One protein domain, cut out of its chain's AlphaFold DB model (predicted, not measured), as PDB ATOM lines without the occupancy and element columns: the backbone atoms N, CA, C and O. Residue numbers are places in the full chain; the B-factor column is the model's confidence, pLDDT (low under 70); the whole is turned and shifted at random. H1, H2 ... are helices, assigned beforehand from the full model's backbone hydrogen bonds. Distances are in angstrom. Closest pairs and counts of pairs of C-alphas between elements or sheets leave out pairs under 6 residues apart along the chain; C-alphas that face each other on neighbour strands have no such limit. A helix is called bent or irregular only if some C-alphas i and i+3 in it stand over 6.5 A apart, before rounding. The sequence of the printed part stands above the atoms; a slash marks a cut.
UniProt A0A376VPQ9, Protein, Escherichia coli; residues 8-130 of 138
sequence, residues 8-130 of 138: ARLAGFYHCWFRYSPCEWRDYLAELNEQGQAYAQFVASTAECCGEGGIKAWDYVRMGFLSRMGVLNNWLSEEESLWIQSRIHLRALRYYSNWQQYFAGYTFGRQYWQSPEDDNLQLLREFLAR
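What this domain is: This is residues 8 to 130 of the 138 residues of the protein "Protein" of Escherichia coli (UniProt A0A376VPQ9). A helical hairpin, H4 and H5, makes one end of this elongated domain, and a cluster of helices round H3 makes the other. H6 crosses the hairpin's base, where it packs on the first residues of H4, and it also packs on the last residues of H3, while H1, H2 and H7 pack on H3. The printed part has 123 residues with seven named helices, H1 to H7 in order along the chain, and no named strand; the class is all helix. It is only just loose, close to compact, with a radius of gyration of the C-alphas of 16.6 A, and it spans 51 by 31 by 21 A.

Where its parts are: Find C-alpha 8 at (112.751, 175.072, 132.100); here H1 begins and runs to residue 17, only just irregular, with C-alphas 9 and 12 6.9 A apart. H2 follows at residues 22 to 31. H3, residues 34 to 50, is 23.4 A long and irregular, with C-alphas 45 and 48 7.5 A apart and a kink of 33 degrees near residue 44. Look for H4 at residues 56 to 72, 24.9 A long, and then C-alpha 78 at (130.933, 166.503, 110.639), where H5 begins its 26.1 A to residue 95. H6 takes residues 99 to 114, 22.6 A, and H7 takes residues 121 to 129, ending at C-alpha 129 at (104.644, 158.932, 140.348).

How they stand to each other: Start at the hub, H3, which touches four helices. H1 touches it at a steep tilt of 69 degrees, only just short of perpendicular, with the closest C-alphas those of Phe 13 and Ala 40, 6.0 A apart. H2 and H3 form a hairpin and only just touch, with 3 pairs of C-alphas within 8 A, the closest Leu 29 and Gln 37 at 6.2 A. H7 touches residues 35 to 42 of H3 at a shallow tilt of 9 degrees, the same way, with C-alphas 38 and 125 closest at 5.8 A. H6 touches residues 46 to 50 of H3 at a shallow tilt of 23 degrees, opposite ways; the closest C-alphas, Cys 50 and Gln 101, are 4.6 A apart. H6 also touches residues 56 to 61 of H4, about perpendicular at 87 degrees, with C-alphas 58 and 106 closest at 4.3 A. H4 and H5 form a hairpin at a shallow tilt of 7 degrees, with C-alphas 67 and 81 closest at 5.4 A. H3 and H5 are apart. Each O i to N i+4 pair is within hydrogen-bond range in H4, H6 and H7, against 4 of 6 in H1, 5 of 6 in H2, 11 of 13 in H3 and 13 of 14 in H5.

The domain as a whole: The two C-alphas farthest apart are those of Cys 23 and Asn 74, 53.8 A. The printed part has no cut and no long link; the link from H6 to H7 is short and the others are tight. The mean pLDDT of the printed part is 92.5, and residue 118 alone is under 70.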
ATOM      1  N   ALA A   8     112.875 173.732 131.517       82.12
ATOM      2  CA  ALA A   8     112.751 175.072 132.100       82.12
ATOM      3  C   ALA A   8     111.678 175.152 133.195       82.12
ATOM      4  O   ALA A   8     111.915 175.777 134.227       82.12
ATOM      5  N   ARG A   9     110.545 174.456 133.017       85.94
ATOM      6  CA  ARG A   9     109.444 174.454 133.994       85.94
ATOM      7  C   ARG A   9     109.840 173.810 135.324       85.94
ATOM      8  O   ARG A   9     109.414 174.275 136.373       85.94
ATOM      9  N   LEU A  10     110.686 172.778 135.283       90.94
ATOM     10  CA  LEU A  10     111.173 172.089 136.481       90.94
ATOM     11  C   LEU A  10     112.492 172.653 137.022       90.94
ATOM     12  O   LEU A  10     112.849 172.378 138.165       90.94
ATOM     13  N   ALA A  11     113.216 173.458 136.241       90.06
ATOM     14  CA  ALA A  11     114.534 173.965 136.618       90.06
ATOM     15  C   ALA A  11     114.508 174.774 137.924       90.06
ATOM     16  O   ALA A  11     115.414 174.623 138.741       90.06
ATOM     17  N   GLY A  12     113.467 175.588 138.138       91.31
ATOM     18  CA  GLY A  12     113.290 176.345 139.382       91.31
ATOM     19  C   GLY A  12     113.120 175.436 140.601       91.31
ATOM     20  O   GLY A  12     113.773 175.648 141.618       91.31
ATOM     21  N   PHE A  13     112.327 174.370 140.472       94.06
ATOM     22  CA  PHE A  13     112.115 173.397 141.542       94.06
ATOM     23  C   PHE A  13     113.397 172.640 141.894       94.06
ATOM     24  O   PHE A  13     113.742 172.558 143.069       94.06
ATOM     25  N   TYR A  14     114.134 172.137 140.893       94.19
ATOM     26  CA  TYR A  14     115.430 171.484 141.124       94.19
ATOM     27  C   TYR A  14     116.413 172.442 141.808       94.19
ATOM     28  O   TYR A  14     117.068 172.066 142.773       94.19
ATOM     29  N   HIS A  15     116.480 173.697 141.358       92.06
ATOM     30  CA  HIS A  15     117.353 174.702 141.959       92.06
ATOM     31  C   HIS A  15     117.024 174.975 143.434       92.06
ATOM     32  O   HIS A  15     117.943 175.062 144.251       92.06
ATOM     33  N   CYS A  16     115.733 175.095 143.768       93.81
ATOM     34  CA  CYS A  16     115.277 175.314 145.140       93.81
ATOM     35  C   CYS A  16     115.533 174.083 146.018       93.81
ATOM     36  O   CYS A  16     116.034 174.241 147.125       93.81
ATOM     37  N   TRP A  17     115.288 172.867 145.515       95.12
ATOM     38  CA  TRP A  17     115.507 171.624 146.267       95.12
ATOM     39  C   TRP A  17     116.936 171.492 146.817       95.12
ATOM     40  O   TRP A  17     117.123 171.102 147.962       95.12
ATOM     41  N   PHE A  18     117.954 171.862 146.031       92.62
ATOM     42  CA  PHE A  18     119.357 171.791 146.467       92.62
ATOM     43  C   PHE A  18     119.809 172.946 147.375       92.62
ATOM     44  O   PHE A  18     120.935 172.916 147.870       92.62
ATOM     45  N   ARG A  19     118.983 173.980 147.569       94.38
ATOM     46  CA  ARG A  19     119.343 175.193 148.329       94.38
ATOM     47  C   ARG A  19     118.523 175.392 149.588       94.38
ATOM     48  O   ARG A  19     119.036 175.956 150.547       94.38
ATOM     49  N   TYR A  20     117.264 174.984 149.561       95.44
ATOM     50  CA  TYR A  20     116.349 175.176 150.669       95.44
ATOM     51  C   TYR A  20     116.601 174.122 151.738       95.44
ATOM     52  O   TYR A  20     116.801 172.940 151.452       95.44
ATOM     53  N   SER A  21     116.550 174.548 152.994       94.88
ATOM     54  CA  SER A  21     116.394 173.637 154.118       94.88
ATOM     55  C   SER A  21     115.038 172.915 154.042       94.88
ATOM     56  O   SER A  21     114.111 173.391 153.382       94.88
ATOM     57  N   PRO A  22     114.851 171.795 154.762       92.56
ATOM     58  CA  PRO A  22     113.570 171.087 154.775       92.56
ATOM     59  C   PRO A  22     112.372 171.956 155.196       92.56
ATOM     60  O   PRO A  22     111.261 171.745 154.713       92.56
ATOM     61  N   CYS A  23     112.586 172.938 156.081       95.69
ATOM     62  CA  CYS A  23     111.548 173.890 156.478       95.69
ATOM     63  C   CYS A  23     111.204 174.847 155.335       95.69
ATOM     64  O   CYS A  23     110.038 174.945 154.976       95.69
ATOM     65  N   GLU A  24     112.209 175.472 154.714       95.38
ATOM     66  CA  GLU A  24     112.010 176.379 153.574       95.38
ATOM     67  C   GLU A  24     111.370 175.662 152.384       95.38
ATOM     68  O   GLU A  24     110.508 176.219 151.712       95.38
ATOM     69  N   TRP A  25     111.733 174.399 152.141       93.56
ATOM     70  CA  TRP A  25     111.094 173.587 151.111       93.56
ATOM     71  C   TRP A  25     109.617 173.335 151.413       93.56
ATOM     72  O   TRP A  25     108.776 173.465 150.528       93.56
ATOM     73  N   ARG A  26     109.275 173.001 152.661       93.56
ATOM     74  CA  ARG A  26     107.879 172.807 153.071       93.56
ATOM     75  C   ARG A  26     107.069 174.096 152.941       93.56
ATOM     76  O   ARG A  26     105.934 174.040 152.476       93.56
ATOM     77  N   ASP A  27     107.644 175.225 153.335       94.94
ATOM     78  CA  ASP A  27     106.974 176.522 153.260       94.94
ATOM     79  C   ASP A  27     106.771 176.923 151.788       94.94
ATOM     80  O   ASP A  27     105.673 177.306 151.396       94.94
ATOM     81  N   TYR A  28     107.771 176.675 150.935       93.25
ATOM     82  CA  TYR A  28     107.656 176.825 149.484       93.25
ATOM     83  C   TYR A  28     106.553 175.945 148.880       93.25
ATOM     84  O   TYR A  28     105.774 176.420 148.058       93.25
ATOM     85  N   LEU A  29     106.429 174.681 149.305       93.44
ATOM     86  CA  LEU A  29     105.352 173.792 148.850       93.44
ATOM     87  C   LEU A  29     103.952 174.324 149.189       93.44
ATOM     88  O   LEU A  29     103.019 174.099 148.415       93.44
ATOM     89  N   ALA A  30     103.799 175.009 150.325       93.06
ATOM     90  CA  ALA A  30     102.519 175.553 150.775       93.06
ATOM     91  C   ALA A  30     102.020 176.722 149.906       93.06
ATOM     92  O   ALA A  30     100.816 176.959 149.843       93.06
ATOM     93  N   GLU A  31     102.920 177.421 149.211       93.69
ATOM     94  CA  GLU A  31     102.584 178.533 148.309       93.69
ATOM     95  C   GLU A  31     102.197 178.069 146.894       93.69
ATOM     96  O   GLU A  31     101.636 178.834 146.106       93.69
ATOM     97  N   LEU A  32     102.492 176.813 146.546       93.50
ATOM     98  CA  LEU A  32     102.248 176.276 145.211       93.50
ATOM     99  C   LEU A  32     100.785 175.878 145.014       93.50
ATOM    100  O   LEU A  32     100.146 175.293 145.890       93.50
ATOM    101  N   ASN A  33     100.290 176.089 143.793       92.50
ATOM    102  CA  ASN A  33      99.044 175.478 143.348       92.50
ATOM    103  C   ASN A  33      99.184 173.945 143.245       92.50
ATOM    104  O   ASN A  33     100.284 173.387 143.257       92.50
ATOM    105  N   GLU A  34      98.060 173.246 143.102       90.38
ATOM    106  CA  GLU A  34      98.027 171.778 143.109       90.38
ATOM    107  C   GLU A  34      98.928 171.116 142.050       90.38
ATOM    108  O   GLU A  34      99.429 170.003 142.253       90.38
ATOM    109  N   GLN A  35      99.131 171.803 140.927       88.88
ATOM    110  CA  GLN A  35     100.011 171.383 139.846       88.88
ATOM    111  C   GLN A  35     101.489 171.592 140.194       88.88
ATOM    112  O   GLN A  35     102.306 170.692 140.008       88.88
ATOM    113  N   GLY A  36     101.836 172.756 140.740       91.75
ATOM    114  CA  GLY A  36     103.169 173.054 141.246       91.75
ATOM    115  C   GLY A  36     103.586 172.057 142.321       91.75
ATOM    116  O   GLY A  36     104.717 171.586 142.299       91.75
ATOM    117  N   GLN A  37     102.658 171.648 143.190       92.69
ATOM    118  CA  GLN A  37     102.900 170.590 144.173       92.69
ATOM    119  C   GLN A  37     103.209 169.237 143.515       92.69
ATOM    120  O   GLN A  37     104.138 168.558 143.947       92.69
ATOM    121  N   ALA A  38     102.498 168.858 142.444       91.75
ATOM    122  CA  ALA A  38     102.785 167.622 141.708       91.75
ATOM    123  C   ALA A  38     104.202 167.633 141.107       91.75
ATOM    124  O   ALA A  38     104.948 166.659 141.229       91.75
ATOM    125  N   TYR A  39     104.610 168.759 140.518       93.12
ATOM    126  CA  TYR A  39     105.966 168.935 139.996       93.12
ATOM    127  C   TYR A  39     107.029 168.948 141.088       93.12
ATOM    128  O   TYR A  39     108.067 168.305 140.942       93.12
ATOM    129  N   ALA A  40     106.774 169.641 142.192       93.88
ATOM    130  CA  ALA A  40     107.692 169.690 143.315       93.88
ATOM    131  C   ALA A  40     107.864 168.305 143.958       93.88
ATOM    132  O   ALA A  40     108.980 167.928 144.307       93.88
ATOM    133  N   GLN A  41     106.798 167.503 144.038       93.19
ATOM    134  CA  GLN A  41     106.867 166.125 144.521       93.19
ATOM    135  C   GLN A  41     107.669 165.220 143.576       93.19
ATOM    136  O   GLN A  41     108.508 164.442 144.035       93.19
ATOM    137  N   PHE A  42     107.474 165.358 142.262       93.69
ATOM    138  CA  PHE A  42     108.294 164.669 141.266       93.69
ATOM    139  C   PHE A  42     109.780 165.021 141.421       93.69
ATOM    140  O   PHE A  42     110.621 164.125 141.506       93.69
ATOM    141  N   VAL A  43     110.101 166.313 141.544       94.62
ATOM    142  CA  VAL A  43     111.470 166.814 141.748       94.62
ATOM    143  C   VAL A  43     112.069 166.268 143.038       94.62
ATOM    144  O   VAL A  43     113.149 165.692 142.996       94.62
ATOM    145  N   ALA A  44     111.355 166.354 144.161       93.75
ATOM    146  CA  ALA A  44     111.810 165.813 145.441       93.75
ATOM    147  C   ALA A  44     112.145 164.314 145.347       93.75
ATOM    148  O   ALA A  44     113.121 163.850 145.926       93.75
ATOM    149  N   SER A  45     111.366 163.553 144.569       92.50
ATOM    150  CA  SER A  45     111.582 162.112 144.394       92.50
ATOM    151  C   SER A  45     112.722 161.734 143.436       92.50
ATOM    152  O   SER A  45     113.121 160.568 143.414       92.50
ATOM    153  N   THR A  46     113.227 162.681 142.638       94.12
ATOM    154  CA  THR A  46     114.194 162.433 141.549       94.12
ATOM    155  C   THR A  46     115.501 163.213 141.699       94.12
ATOM    156  O   THR A  46     116.517 162.815 141.129       94.12
ATOM    157  N   ALA A  47     115.521 164.291 142.485       92.88
ATOM    158  CA  ALA A  47     116.656 165.200 142.606       92.88
ATOM    159  C   ALA A  47     117.943 164.528 143.076       92.88
ATOM    160  O   ALA A  47     118.985 164.760 142.469       92.88
ATOM    161  N   GLU A  48     117.887 163.643 144.070       91.06
ATOM    162  CA  GLU A  48     119.081 162.922 144.538       91.06
ATOM    163  C   GLU A  48     119.737 162.091 143.421       91.06
ATOM    164  O   GLU A  48     120.963 162.059 143.302       91.06
ATOM    165  N   CYS A  49     118.925 161.482 142.551       91.88
ATOM    166  CA  CYS A  49     119.401 160.683 141.423       91.88
ATOM    167  C   CYS A  49     119.892 161.545 140.254       91.88
ATOM    168  O   CYS A  49     120.858 161.174 139.597       91.88
ATOM    169  N   CYS A  50     119.231 162.668 139.969       91.62
ATOM    170  CA  CYS A  50     119.518 163.509 138.801       91.62
ATOM    171  C   CYS A  50     120.596 164.574 139.046       91.62
ATOM    172  O   CYS A  50     121.175 165.089 138.091       91.62
ATOM    173  N   GLY A  51     120.852 164.946 140.301       90.50
ATOM    174  CA  GLY A  51     121.659 166.121 140.635       90.50
ATOM    175  C   GLY A  51     120.966 167.449 140.285       90.50
ATOM    176  O   GLY A  51     119.815 167.483 139.844       90.50
ATOM    177  N   GLU A  52     121.680 168.568 140.461       90.25
ATOM    178  CA  GLU A  52     121.155 169.931 140.226       90.25
ATOM    179  C   GLU A  52     120.758 170.168 138.757       90.25
ATOM    180  O   GLU A  52     119.895 170.993 138.454       90.25
ATOM    181  N   GLY A  53     121.342 169.399 137.832       89.81
ATOM    182  CA  GLY A  53     120.937 169.369 136.429       89.81
ATOM    183  C   GLY A  53     119.500 168.930 136.185       89.81
ATOM    184  O   GLY A  53     118.916 169.309 135.161       89.81
ATOM    185  N   GLY A  54     118.932 168.154 137.109       93.94
ATOM    186  CA  GLY A  54     117.593 167.603 137.004       93.94
ATOM    187  C   GLY A  54     117.382 166.859 135.690       93.94
ATOM    188  O   GLY A  54     118.143 165.971 135.322       93.94
ATOM    189  N   ILE A  55     116.351 167.259 134.952       94.31
ATOM    190  CA  ILE A  55     115.950 166.609 133.698       94.31
ATOM    191  C   ILE A  55     116.563 167.226 132.429       94.31
ATOM    192  O   ILE A  55     116.170 166.883 131.313       94.31
ATOM    193  N   LYS A  56     117.533 168.145 132.552       93.88
ATOM    194  CA  LYS A  56     118.158 168.804 131.382       93.88
ATOM    195  C   LYS A  56     118.841 167.815 130.428       93.88
ATOM    196  O   LYS A  56     118.999 168.117 129.249       93.88
ATOM    197  N   ALA A  57     119.251 166.645 130.921       94.56
ATOM    198  CA  ALA A  57     119.929 165.632 130.123       94.56
ATOM    199  C   ALA A  57     119.052 165.112 128.971       94.56
ATOM    200  O   ALA A  57     119.581 164.818 127.900       94.56
ATOM    201  N   TRP A  58     117.722 165.092 129.128       94.38
ATOM    202  CA  TRP A  58     116.802 164.778 128.029       94.38
ATOM    203  C   TRP A  58     116.955 165.744 126.845       94.38
ATOM    204  O   TRP A  58     117.061 165.318 125.692       94.38
ATOM    205  N   ASP A  59     117.045 167.047 127.119       93.00
ATOM    206  CA  ASP A  59     117.248 168.069 126.089       93.00
ATOM    207  C   ASP A  59     118.627 167.926 125.427       93.00
ATOM    208  O   ASP A  59     118.738 167.997 124.201       93.00
ATOM    209  N   TYR A  60     119.672 167.644 126.211       94.12
ATOM    210  CA  TYR A  60     121.031 167.426 125.705       94.12
ATOM    211  C   TYR A  60     121.129 166.226 124.760       94.12
ATOM    212  O   TYR A  60     121.717 166.346 123.681       94.12
ATOM    213  N   VAL A  61     120.512 165.096 125.112       93.75
ATOM    214  CA  VAL A  61     120.486 163.908 124.248       93.75
ATOM    215  C   VAL A  61     119.741 164.197 122.944       93.75
ATOM    216  O   VAL A  61     120.251 163.860 121.875       93.75
ATOM    217  N   ARG A  62     118.586 164.876 122.993       93.19
ATOM    218  CA  ARG A  62     117.839 165.247 121.776       93.19
ATOM    219  C   ARG A  62     118.631 166.182 120.871       93.19
ATOM    220  O   ARG A  62     118.642 165.985 119.659       93.19
ATOM    221  N   MET A  63     119.335 167.159 121.438       93.31
ATOM    222  CA  MET A  63     120.213 168.031 120.659       93.31
ATOM    223  C   MET A  63     121.348 167.247 119.986       93.31
ATOM    224  O   MET A  63     121.616 167.461 118.806       93.31
ATOM    225  N   GLY A  64     121.986 166.319 120.705       94.75
ATOM    226  CA  GLY A  64     123.033 165.462 120.141       94.75
ATOM    227  C   GLY A  64     122.506 164.563 119.020       94.75
ATOM    228  O   GLY A  64     123.144 164.433 117.976       94.75
ATOM    229  N   PHE A  65     121.306 164.003 119.198       95.31
ATOM    230  CA  PHE A  65     120.624 163.219 118.172       95.31
ATOM    231  C   PHE A  65     120.327 164.050 116.918       95.31
ATOM    232  O   PHE A  65     120.706 163.644 115.824       95.31
ATOM    233  N   LEU A  66     119.727 165.237 117.062       95.81
ATOM    234  CA  LEU A  66     119.444 166.132 115.933       95.81
ATOM    235  C   LEU A  66     120.723 166.564 115.208       95.81
ATOM    236  O   LEU A  66     120.739 166.601 113.982       95.81
ATOM    237  N   SER A  67     121.807 166.817 115.945       96.62
ATOM    238  CA  SER A  67     123.122 167.118 115.366       96.62
ATOM    239  C   SER A  67     123.636 165.968 114.493       96.62
ATOM    240  O   SER A  67     124.141 166.194 113.396       96.62
ATOM    241  N   ARG A  68     123.481 164.716 114.944       96.12
ATOM    242  CA  ARG A  68     123.839 163.525 114.153       96.12
ATOM    243  C   ARG A  68     122.928 163.336 112.944       96.12
ATOM    244  O   ARG A  68     123.419 163.047 111.859       96.12
ATOM    245  N   MET A  69     121.623 163.545 113.108       97.94
ATOM    246  CA  MET A  69     120.670 163.490 111.998       97.94
ATOM    247  C   MET A  69     120.956 164.566 110.949       97.94
ATOM    248  O   MET A  69     120.835 164.286 109.762       97.94
ATOM    249  N   GLY A  70     121.388 165.761 111.360       98.12
ATOM    250  CA  GLY A  70     121.812 166.818 110.445       98.12
ATOM    251  C   GLY A  70     122.971 166.384 109.547       98.12
ATOM    252  O   GLY A  70     122.921 166.632 108.347       98.12
ATOM    253  N   VAL A  71     123.953 165.657 110.089       98.25
ATOM    254  CA  VAL A  71     125.049 165.077 109.288       98.25
ATOM    255  C   VAL A  71     124.526 164.027 108.314       98.25
ATOM    256  O   VAL A  71     124.804 164.102 107.124       98.25
ATOM    257  N   LEU A  72     123.707 163.084 108.793       98.12
ATOM    258  CA  LEU A  72     123.158 162.008 107.953       98.12
ATOM    259  C   LEU A  72     122.295 162.522 106.790       98.12
ATOM    260  O   LEU A  72     122.191 161.854 105.765       98.12
ATOM    261  N   ASN A  73     121.681 163.695 106.944       98.12
ATOM    262  CA  ASN A  73     120.868 164.334 105.909       98.12
ATOM    263  C   ASN A  73     121.643 165.378 105.082       98.12
ATOM    264  O   ASN A  73     121.033 166.080 104.278       98.12
ATOM    265  N   ASN A  74     122.967 165.490 105.254       97.81
ATOM    266  CA  ASN A  74     123.821 166.497 104.609       97.81
ATOM    267  C   ASN A  74     123.391 167.954 104.882       97.81
ATOM    268  O   ASN A  74     123.613 168.841 104.059       97.81
ATOM    269  N   TRP A  75     122.755 168.212 106.027       97.94
ATOM    270  CA  TRP A  75     122.410 169.562 106.493       97.94
ATOM    271  C   TRP A  75     123.507 170.186 107.353       97.94
ATOM    272  O   TRP A  75     123.547 171.404 107.493       97.94
ATOM    273  N   LEU A  76     124.362 169.354 107.951       97.88
ATOM    274  CA  LEU A  76     125.525 169.753 108.734       97.88
ATOM    275  C   LEU A  76     126.745 168.972 108.259       97.88
ATOM    276  O   LEU A  76     126.644 167.791 107.927       97.88
ATOM    277  N   SER A  77     127.906 169.608 108.306       98.25
ATOM    278  CA  SER A  77     129.188 168.914 108.228       98.25
ATOM    279  C   SER A  77     129.496 168.156 109.527       98.25
ATOM    280  O   SER A  77     128.940 168.430 110.600       98.25
ATOM    281  N   GLU A  78     130.427 167.203 109.452       97.69
ATOM    282  CA  GLU A  78     130.933 166.503 110.639       97.69
ATOM    283  C   GLU A  78     131.590 167.465 111.639       97.69
ATOM    284  O   GLU A  78     131.401 167.310 112.846       97.69
ATOM    285  N   GLU A  79     132.301 168.488 111.153       98.06
ATOM    286  CA  GLU A  79     132.957 169.501 111.987       98.06
ATOM    287  C   GLU A  79     131.938 170.336 112.774       98.06
ATOM    288  O   GLU A  79     132.066 170.487 113.992       98.06
ATOM    289  N   GLU A  80     130.878 170.816 112.118       97.38
ATOM    290  CA  GLU A  80     129.796 171.547 112.789       97.38
ATOM    291  C   GLU A  80     129.103 170.672 113.838       97.38
ATOM    292  O   GLU A  80     128.844 171.118 114.960       97.38
ATOM    293  N   SER A  81     128.845 169.404 113.511       97.31
ATOM    294  CA  SER A  81     128.230 168.465 114.449       97.31
ATOM    295  C   SER A  81     129.135 168.164 115.644       97.31
ATOM    296  O   SER A  81     128.658 168.106 116.780       97.31
ATOM    297  N   LEU A  82     130.446 168.027 115.425       96.81
ATOM    298  CA  LEU A  82     131.429 167.848 116.491       96.81
ATOM    299  C   LEU A  82     131.504 169.084 117.392       96.81
ATOM    300  O   LEU A  82     131.543 168.949 118.620       96.81
ATOM    301  N   TRP A  83     131.474 170.284 116.809       96.69
ATOM    302  CA  TRP A  83     131.424 171.529 117.568       96.69
ATOM    303  C   TRP A  83     130.173 171.578 118.454       96.69
ATOM    304  O   TRP A  83     130.290 171.782 119.665       96.69
ATOM    305  N   ILE A  84     128.986 171.294 117.902       95.81
ATOM    306  CA  ILE A  84     127.724 171.241 118.662       95.81
ATOM    307  C   ILE A  84     127.809 170.214 119.800       95.81
ATOM    308  O   ILE A  84     127.517 170.548 120.953       95.81
ATOM    309  N   GLN A  85     128.240 168.984 119.510       95.81
ATOM    310  CA  GLN A  85     128.362 167.919 120.511       95.81
ATOM    311  C   GLN A  85     129.344 168.286 121.628       95.81
ATOM    312  O   GLN A  85     129.046 168.061 122.802       95.81
ATOM    313  N   SER A  86     130.456 168.945 121.299       96.31
ATOM    314  CA  SER A  86     131.420 169.436 122.289       96.31
ATOM    315  C   SER A  86     130.794 170.478 123.225       96.31
ATOM    316  O   SER A  86     131.012 170.447 124.438       96.31
ATOM    317  N   ARG A  87     129.948 171.378 122.703       95.62
ATOM    318  CA  ARG A  87     129.217 172.348 123.540       95.62
ATOM    319  C   ARG A  87     128.181 171.682 124.444       95.62
ATOM    320  O   ARG A  87     128.019 172.118 125.586       95.62
ATOM    321  N   ILE A  88     127.489 170.652 123.956       94.69
ATOM    322  CA  ILE A  88     126.540 169.862 124.755       94.69
ATOM    323  C   ILE A  88     127.283 169.148 125.887       94.69
ATOM    324  O   ILE A  88     126.863 169.238 127.039       94.69
ATOM    325  N   HIS A  89     128.416 168.517 125.581       94.25
ATOM    326  CA  HIS A  89     129.248 167.821 126.557       94.25
ATOM    327  C   HIS A  89     129.701 168.739 127.701       94.25
ATOM    328  O   HIS A  89     129.490 168.415 128.869       94.25
ATOM    329  N   LEU A  90     130.232 169.928 127.389       94.62
ATOM    330  CA  LEU A  90     130.645 170.902 128.410       94.62
ATOM    331  C   LEU A  90     129.482 171.352 129.306       94.62
ATOM    332  O   LEU A  90     129.661 171.574 130.502       94.62
ATOM    333  N   ARG A  91     128.275 171.481 128.741       91.69
ATOM    334  CA  ARG A  91     127.069 171.804 129.516       91.69
ATOM    335  C   ARG A  91     126.644 170.637 130.406       91.69
ATOM    336  O   ARG A  91     126.297 170.876 131.556       91.69
ATOM    337  N   ALA A  92     126.713 169.401 129.918       93.88
ATOM    338  CA  ALA A  92     126.427 168.216 130.721       93.88
ATOM    339  C   ALA A  92     127.380 168.107 131.924       93.88
ATOM    340  O   ALA A  92     126.913 167.964 133.051       93.88
ATOM    341  N   LEU A  93     128.688 168.290 131.715       94.06
ATOM    342  CA  LEU A  93     129.688 168.246 132.793       94.06
ATOM    343  C   LEU A  93     129.477 169.304 133.882       94.06
ATOM    344  O   LEU A  93     129.876 169.098 135.022       94.06
ATOM    345  N   ARG A  94     128.847 170.438 133.554       92.56
ATOM    346  CA  ARG A  94     128.526 171.472 134.547       92.56
ATOM    347  C   ARG A  94     127.450 171.029 135.541       92.56
ATOM    348  O   ARG A  94     127.436 171.524 136.662       92.56
ATOM    349  N   TYR A  95     126.527 170.174 135.114       91.12
ATOM    350  CA  TYR A  95     125.309 169.864 135.863       91.12
ATOM    351  C   TYR A  95     125.265 168.439 136.420       91.12
ATOM    352  O   TYR A  95     124.517 168.185 137.362       91.12
ATOM    353  N   TYR A  96     126.044 167.523 135.845       94.25
ATOM    354  CA  TYR A  96     126.049 166.111 136.210       94.25
ATOM    355  C   TYR A  96     127.469 165.684 136.558       94.25
ATOM    356  O   TYR A  96     128.385 165.833 135.751       94.25
ATOM    357  N   SER A  97     127.643 165.132 137.758       92.69
ATOM    358  CA  SER A  97     128.968 164.749 138.269       92.69
ATOM    359  C   SER A  97     129.438 163.393 137.745       92.69
ATOM    360  O   SER A  97     130.623 163.078 137.790       92.69
ATOM    361  N   ASN A  98     128.510 162.558 137.277       93.12
ATOM    362  CA  ASN A  98     128.798 161.232 136.753       93.12
ATOM    363  C   ASN A  98     127.753 160.808 135.713       93.12
ATOM    364  O   ASN A  98     126.705 161.439 135.541       93.12
ATOM    365  N   TRP A  99     128.057 159.716 135.015       92.94
ATOM    366  CA  TRP A  99     127.188 159.163 133.983       92.94
ATOM    367  C   TRP A  99     125.831 158.707 134.531       92.94
ATOM    368  O   TRP A  99     124.818 158.884 133.864       92.94
ATOM    369  N   GLN A 100     125.787 158.155 135.745       94.88
ATOM    370  CA  GLN A 100     124.558 157.666 136.366       94.88
ATOM    371  C   GLN A 100     123.556 158.803 136.593       94.88
ATOM    372  O   GLN A 100     122.383 158.640 136.266       94.88
ATOM    373  N   GLN A 101     124.016 159.967 137.064       94.69
ATOM    374  CA  GLN A 101     123.178 161.160 137.212       94.69
ATOM    375  C   GLN A 101     122.679 161.674 135.863       94.69
ATOM    376  O   GLN A 101     121.499 161.979 135.712       94.69
ATOM    377  N   TYR A 102     123.565 161.728 134.864       95.31
ATOM    378  CA  TYR A 102     123.193 162.133 133.510       95.31
ATOM    379  C   TYR A 102     122.126 161.203 132.911       95.31
ATOM    380  O   TYR A 102     121.140 161.664 132.337       95.31
ATOM    381  N   PHE A 103     122.295 159.891 133.084       94.56
ATOM    382  CA  PHE A 103     121.346 158.883 132.624       94.56
ATOM    383  C   PHE A 103     120.008 158.971 133.369       94.56
ATOM    384  O   PHE A 103     118.962 158.959 132.727       94.56
ATOM    385  N   ALA A 104     120.019 159.145 134.693       94.12
ATOM    386  CA  ALA A 104     118.801 159.365 135.471       94.12
ATOM    387  C   ALA A 104     118.047 160.618 134.992       94.12
ATOM    388  O   ALA A 104     116.852 160.547 134.708       94.12
ATOM    389  N   GLY A 105     118.754 161.738 134.806       94.38
ATOM    390  CA  GLY A 105     118.177 162.969 134.264       94.38
ATOM    391  C   GLY A 105     117.585 162.790 132.863       94.38
ATOM    392  O   GLY A 105     116.568 163.401 132.535       94.38
ATOM    393  N   TYR A 106     118.182 161.929 132.034       94.44
ATOM    394  CA  TYR A 106     117.631 161.561 130.730       94.44
ATOM    395  C   TYR A 106     116.333 160.756 130.875       94.44
ATOM    396  O   TYR A 106     115.334 161.113 130.251       94.44
ATOM    397  N   THR A 107     116.324 159.717 131.713       93.38
ATOM    398  CA  THR A 107     115.167 158.831 131.918       93.38
ATOM    399  C   THR A 107     113.975 159.590 132.491       93.38
ATOM    400  O   THR A 107     112.891 159.579 131.909       93.38
ATOM    401  N   PHE A 108     114.178 160.335 133.578       93.56
ATOM    402  CA  PHE A 108     113.112 161.125 134.194       93.56
ATOM    403  C   PHE A 108     112.698 162.318 133.327       93.56
ATOM    404  O   PHE A 108     111.531 162.705 133.322       93.56
ATOM    405  N   GLY A 109     113.616 162.878 132.536       93.25
ATOM    406  CA  GLY A 109     113.271 163.901 131.554       93.25
ATOM    407  C   GLY A 109     112.428 163.366 130.401       93.25
ATOM    408  O   GLY A 109     111.515 164.055 129.952       93.25
ATOM    409  N   ARG A 110     112.665 162.122 129.968       92.25
ATOM    410  CA  ARG A 110     111.807 161.427 129.004       92.25
ATOM    411  C   ARG A 110     110.413 161.192 129.568       92.25
ATOM    412  O   ARG A 110     109.440 161.469 128.875       92.25
ATOM    413  N   GLN A 111     110.325 160.712 130.807       91.44
ATOM    414  CA  GLN A 111     109.050 160.522 131.493       91.44
ATOM    415  C   GLN A 111     108.285 161.847 131.563       91.44
ATOM    416  O   GLN A 111     107.155 161.928 131.101       91.44
ATOM    417  N   TYR A 112     108.917 162.916 132.047       91.12
ATOM    418  CA  TYR A 112     108.279 164.230 132.098       91.12
ATOM    419  C   TYR A 112     107.831 164.719 130.706       91.12
ATOM    420  O   TYR A 112     106.724 165.225 130.559       91.12
ATOM    421  N   TRP A 113     108.616 164.469 129.655       89.62
ATOM    422  CA  TRP A 113     108.225 164.794 128.277       89.62
ATOM    423  C   TRP A 113     106.992 164.028 127.785       89.62
ATOM    424  O   TRP A 113     106.244 164.538 126.957       89.62
ATOM    425  N   GLN A 114     106.788 162.804 128.267       89.44
ATOM    426  CA  GLN A 114     105.647 161.954 127.915       89.44
ATOM    427  C   GLN A 114     104.426 162.175 128.815       89.44
ATOM    428  O   GLN A 114     103.388 161.558 128.578       89.44
ATOM    429  N   SER A 115     104.545 163.014 129.848       88.19
ATOM    430  CA  SER A 115     103.437 163.280 130.757       88.19
ATOM    431  C   SER A 115     102.282 163.963 130.013       88.19
ATOM    432  O   SER A 115     102.541 164.748 129.096       88.19
ATOM    433  N   PRO A 116     101.022 163.673 130.383       84.81
ATOM    434  CA  PRO A 116      99.859 164.320 129.781       84.81
ATOM    435  C   PRO A 116      99.922 165.842 129.943       84.81
ATOM    436  O   PRO A 116     100.525 166.355 130.887       84.81
ATOM    437  N   GLU A 117      99.248 166.552 129.038       74.25
ATOM    438  CA  GLU A 117      99.048 167.991 129.179       74.25
ATOM    439  C   GLU A 117      98.239 168.327 130.444       74.25
ATOM    440  O   GLU A 117      97.575 167.482 131.051       74.25
ATOM    441  N   ASP A 118      98.328 169.595 130.839       69.44
ATOM    442  CA  ASP A 118      97.943 170.118 132.152       69.44
ATOM    443  C   ASP A 118      96.446 169.988 132.498       69.44
ATOM    444  O   ASP A 118      96.055 170.234 133.641       69.44
ATOM    445  N   ASP A 119      95.618 169.560 131.548       73.56
ATOM    446  CA  ASP A 119      94.161 169.493 131.673       73.56
ATOM    447  C   ASP A 119      93.675 168.356 132.590       73.56
ATOM    448  O   ASP A 119      92.539 168.389 133.068       73.56
ATOM    449  N   ASN A 120      94.517 167.353 132.883       83.88
ATOM    450  CA  ASN A 120      94.177 166.261 133.801       83.88
ATOM    451  C   ASN A 120      95.239 166.062 134.892       83.88
ATOM    452  O   ASN A 120      96.132 165.215 134.795       83.88
ATOM    453  N   LEU A 121      95.097 166.826 135.976       85.56
ATOM    454  CA  LEU A 121      96.026 166.824 137.105       85.56
ATOM    455  C   LEU A 121      96.156 165.459 137.803       85.56
ATOM    456  O   LEU A 121      97.247 165.104 138.250       85.56
ATOM    457  N   GLN A 122      95.069 164.690 137.912       86.44
ATOM    458  CA  GLN A 122      95.124 163.365 138.532       86.44
ATOM    459  C   GLN A 122      96.001 162.424 137.703       86.44
ATOM    460  O   GLN A 122      96.911 161.791 138.239       86.44
ATOM    461  N   LEU A 123      95.781 162.398 136.387       86.06
ATOM    462  CA  LEU A 123      96.558 161.566 135.474       86.06
ATOM    463  C   LEU A 123      98.022 162.022 135.417       86.06
ATOM    464  O   LEU A 123      98.917 161.182 135.396       86.06
ATOM    465  N   LEU A 124      98.282 163.334 135.484       87.00
ATOM    466  CA  LEU A 124      99.635 163.886 135.602       87.00
ATOM    467  C   LEU A 124     100.348 163.383 136.867       87.00
ATOM    468  O   LEU A 124     101.481 162.915 136.784       87.00
ATOM    469  N   ARG A 125      99.692 163.441 138.034       87.69
ATOM    470  CA  ARG A 125     100.259 162.953 139.306       87.69
ATOM    471  C   ARG A 125     100.578 161.467 139.248       87.69
ATOM    472  O   ARG A 125     101.685 161.068 139.598       87.69
ATOM    473  N   GLU A 126      99.629 160.662 138.783       88.31
ATOM    474  CA  GLU A 126      99.814 159.219 138.632       88.31
ATOM    475  C   GLU A 126     100.959 158.907 137.663       88.31
ATOM    476  O   GLU A 126     101.781 158.040 137.946       88.31
ATOM    477  N   PHE A 127     101.053 159.637 136.549       87.62
ATOM    478  CA  PHE A 127     102.104 159.449 135.553       87.62
ATOM    479  C   PHE A 127     103.490 159.800 136.101       87.62
ATOM    480  O   PHE A 127     104.427 159.023 135.932       87.62
ATOM    481  N   LEU A 128     103.636 160.941 136.782       88.19
ATOM    482  CA  LEU A 128     104.910 161.363 137.377       88.19
ATOM    483  C   LEU A 128     105.323 160.483 138.565       88.19
ATOM    484  O   LEU A 128     106.513 160.334 138.834       88.19
ATOM    485  N   ALA A 129     104.365 159.866 139.261       86.19
ATOM    486  CA  ALA A 129     104.644 158.932 140.348       86.19
ATOM    487  C   ALA A 129     105.159 157.566 139.864       86.19
ATOM    488  O   ALA A 129     105.767 156.835 140.653       86.19
ATOM    489  N   ARG A 130     104.944 157.200 138.591       82.69
ATOM    490  CA  ARG A 130     105.475 155.952 138.025       82.69
ATOM    491  C   ARG A 130     106.992 156.030 137.984       82.69
ATOM    492  O   ARG A 130     107.569 156.659 137.107       82.69
TER     493      ARG A 130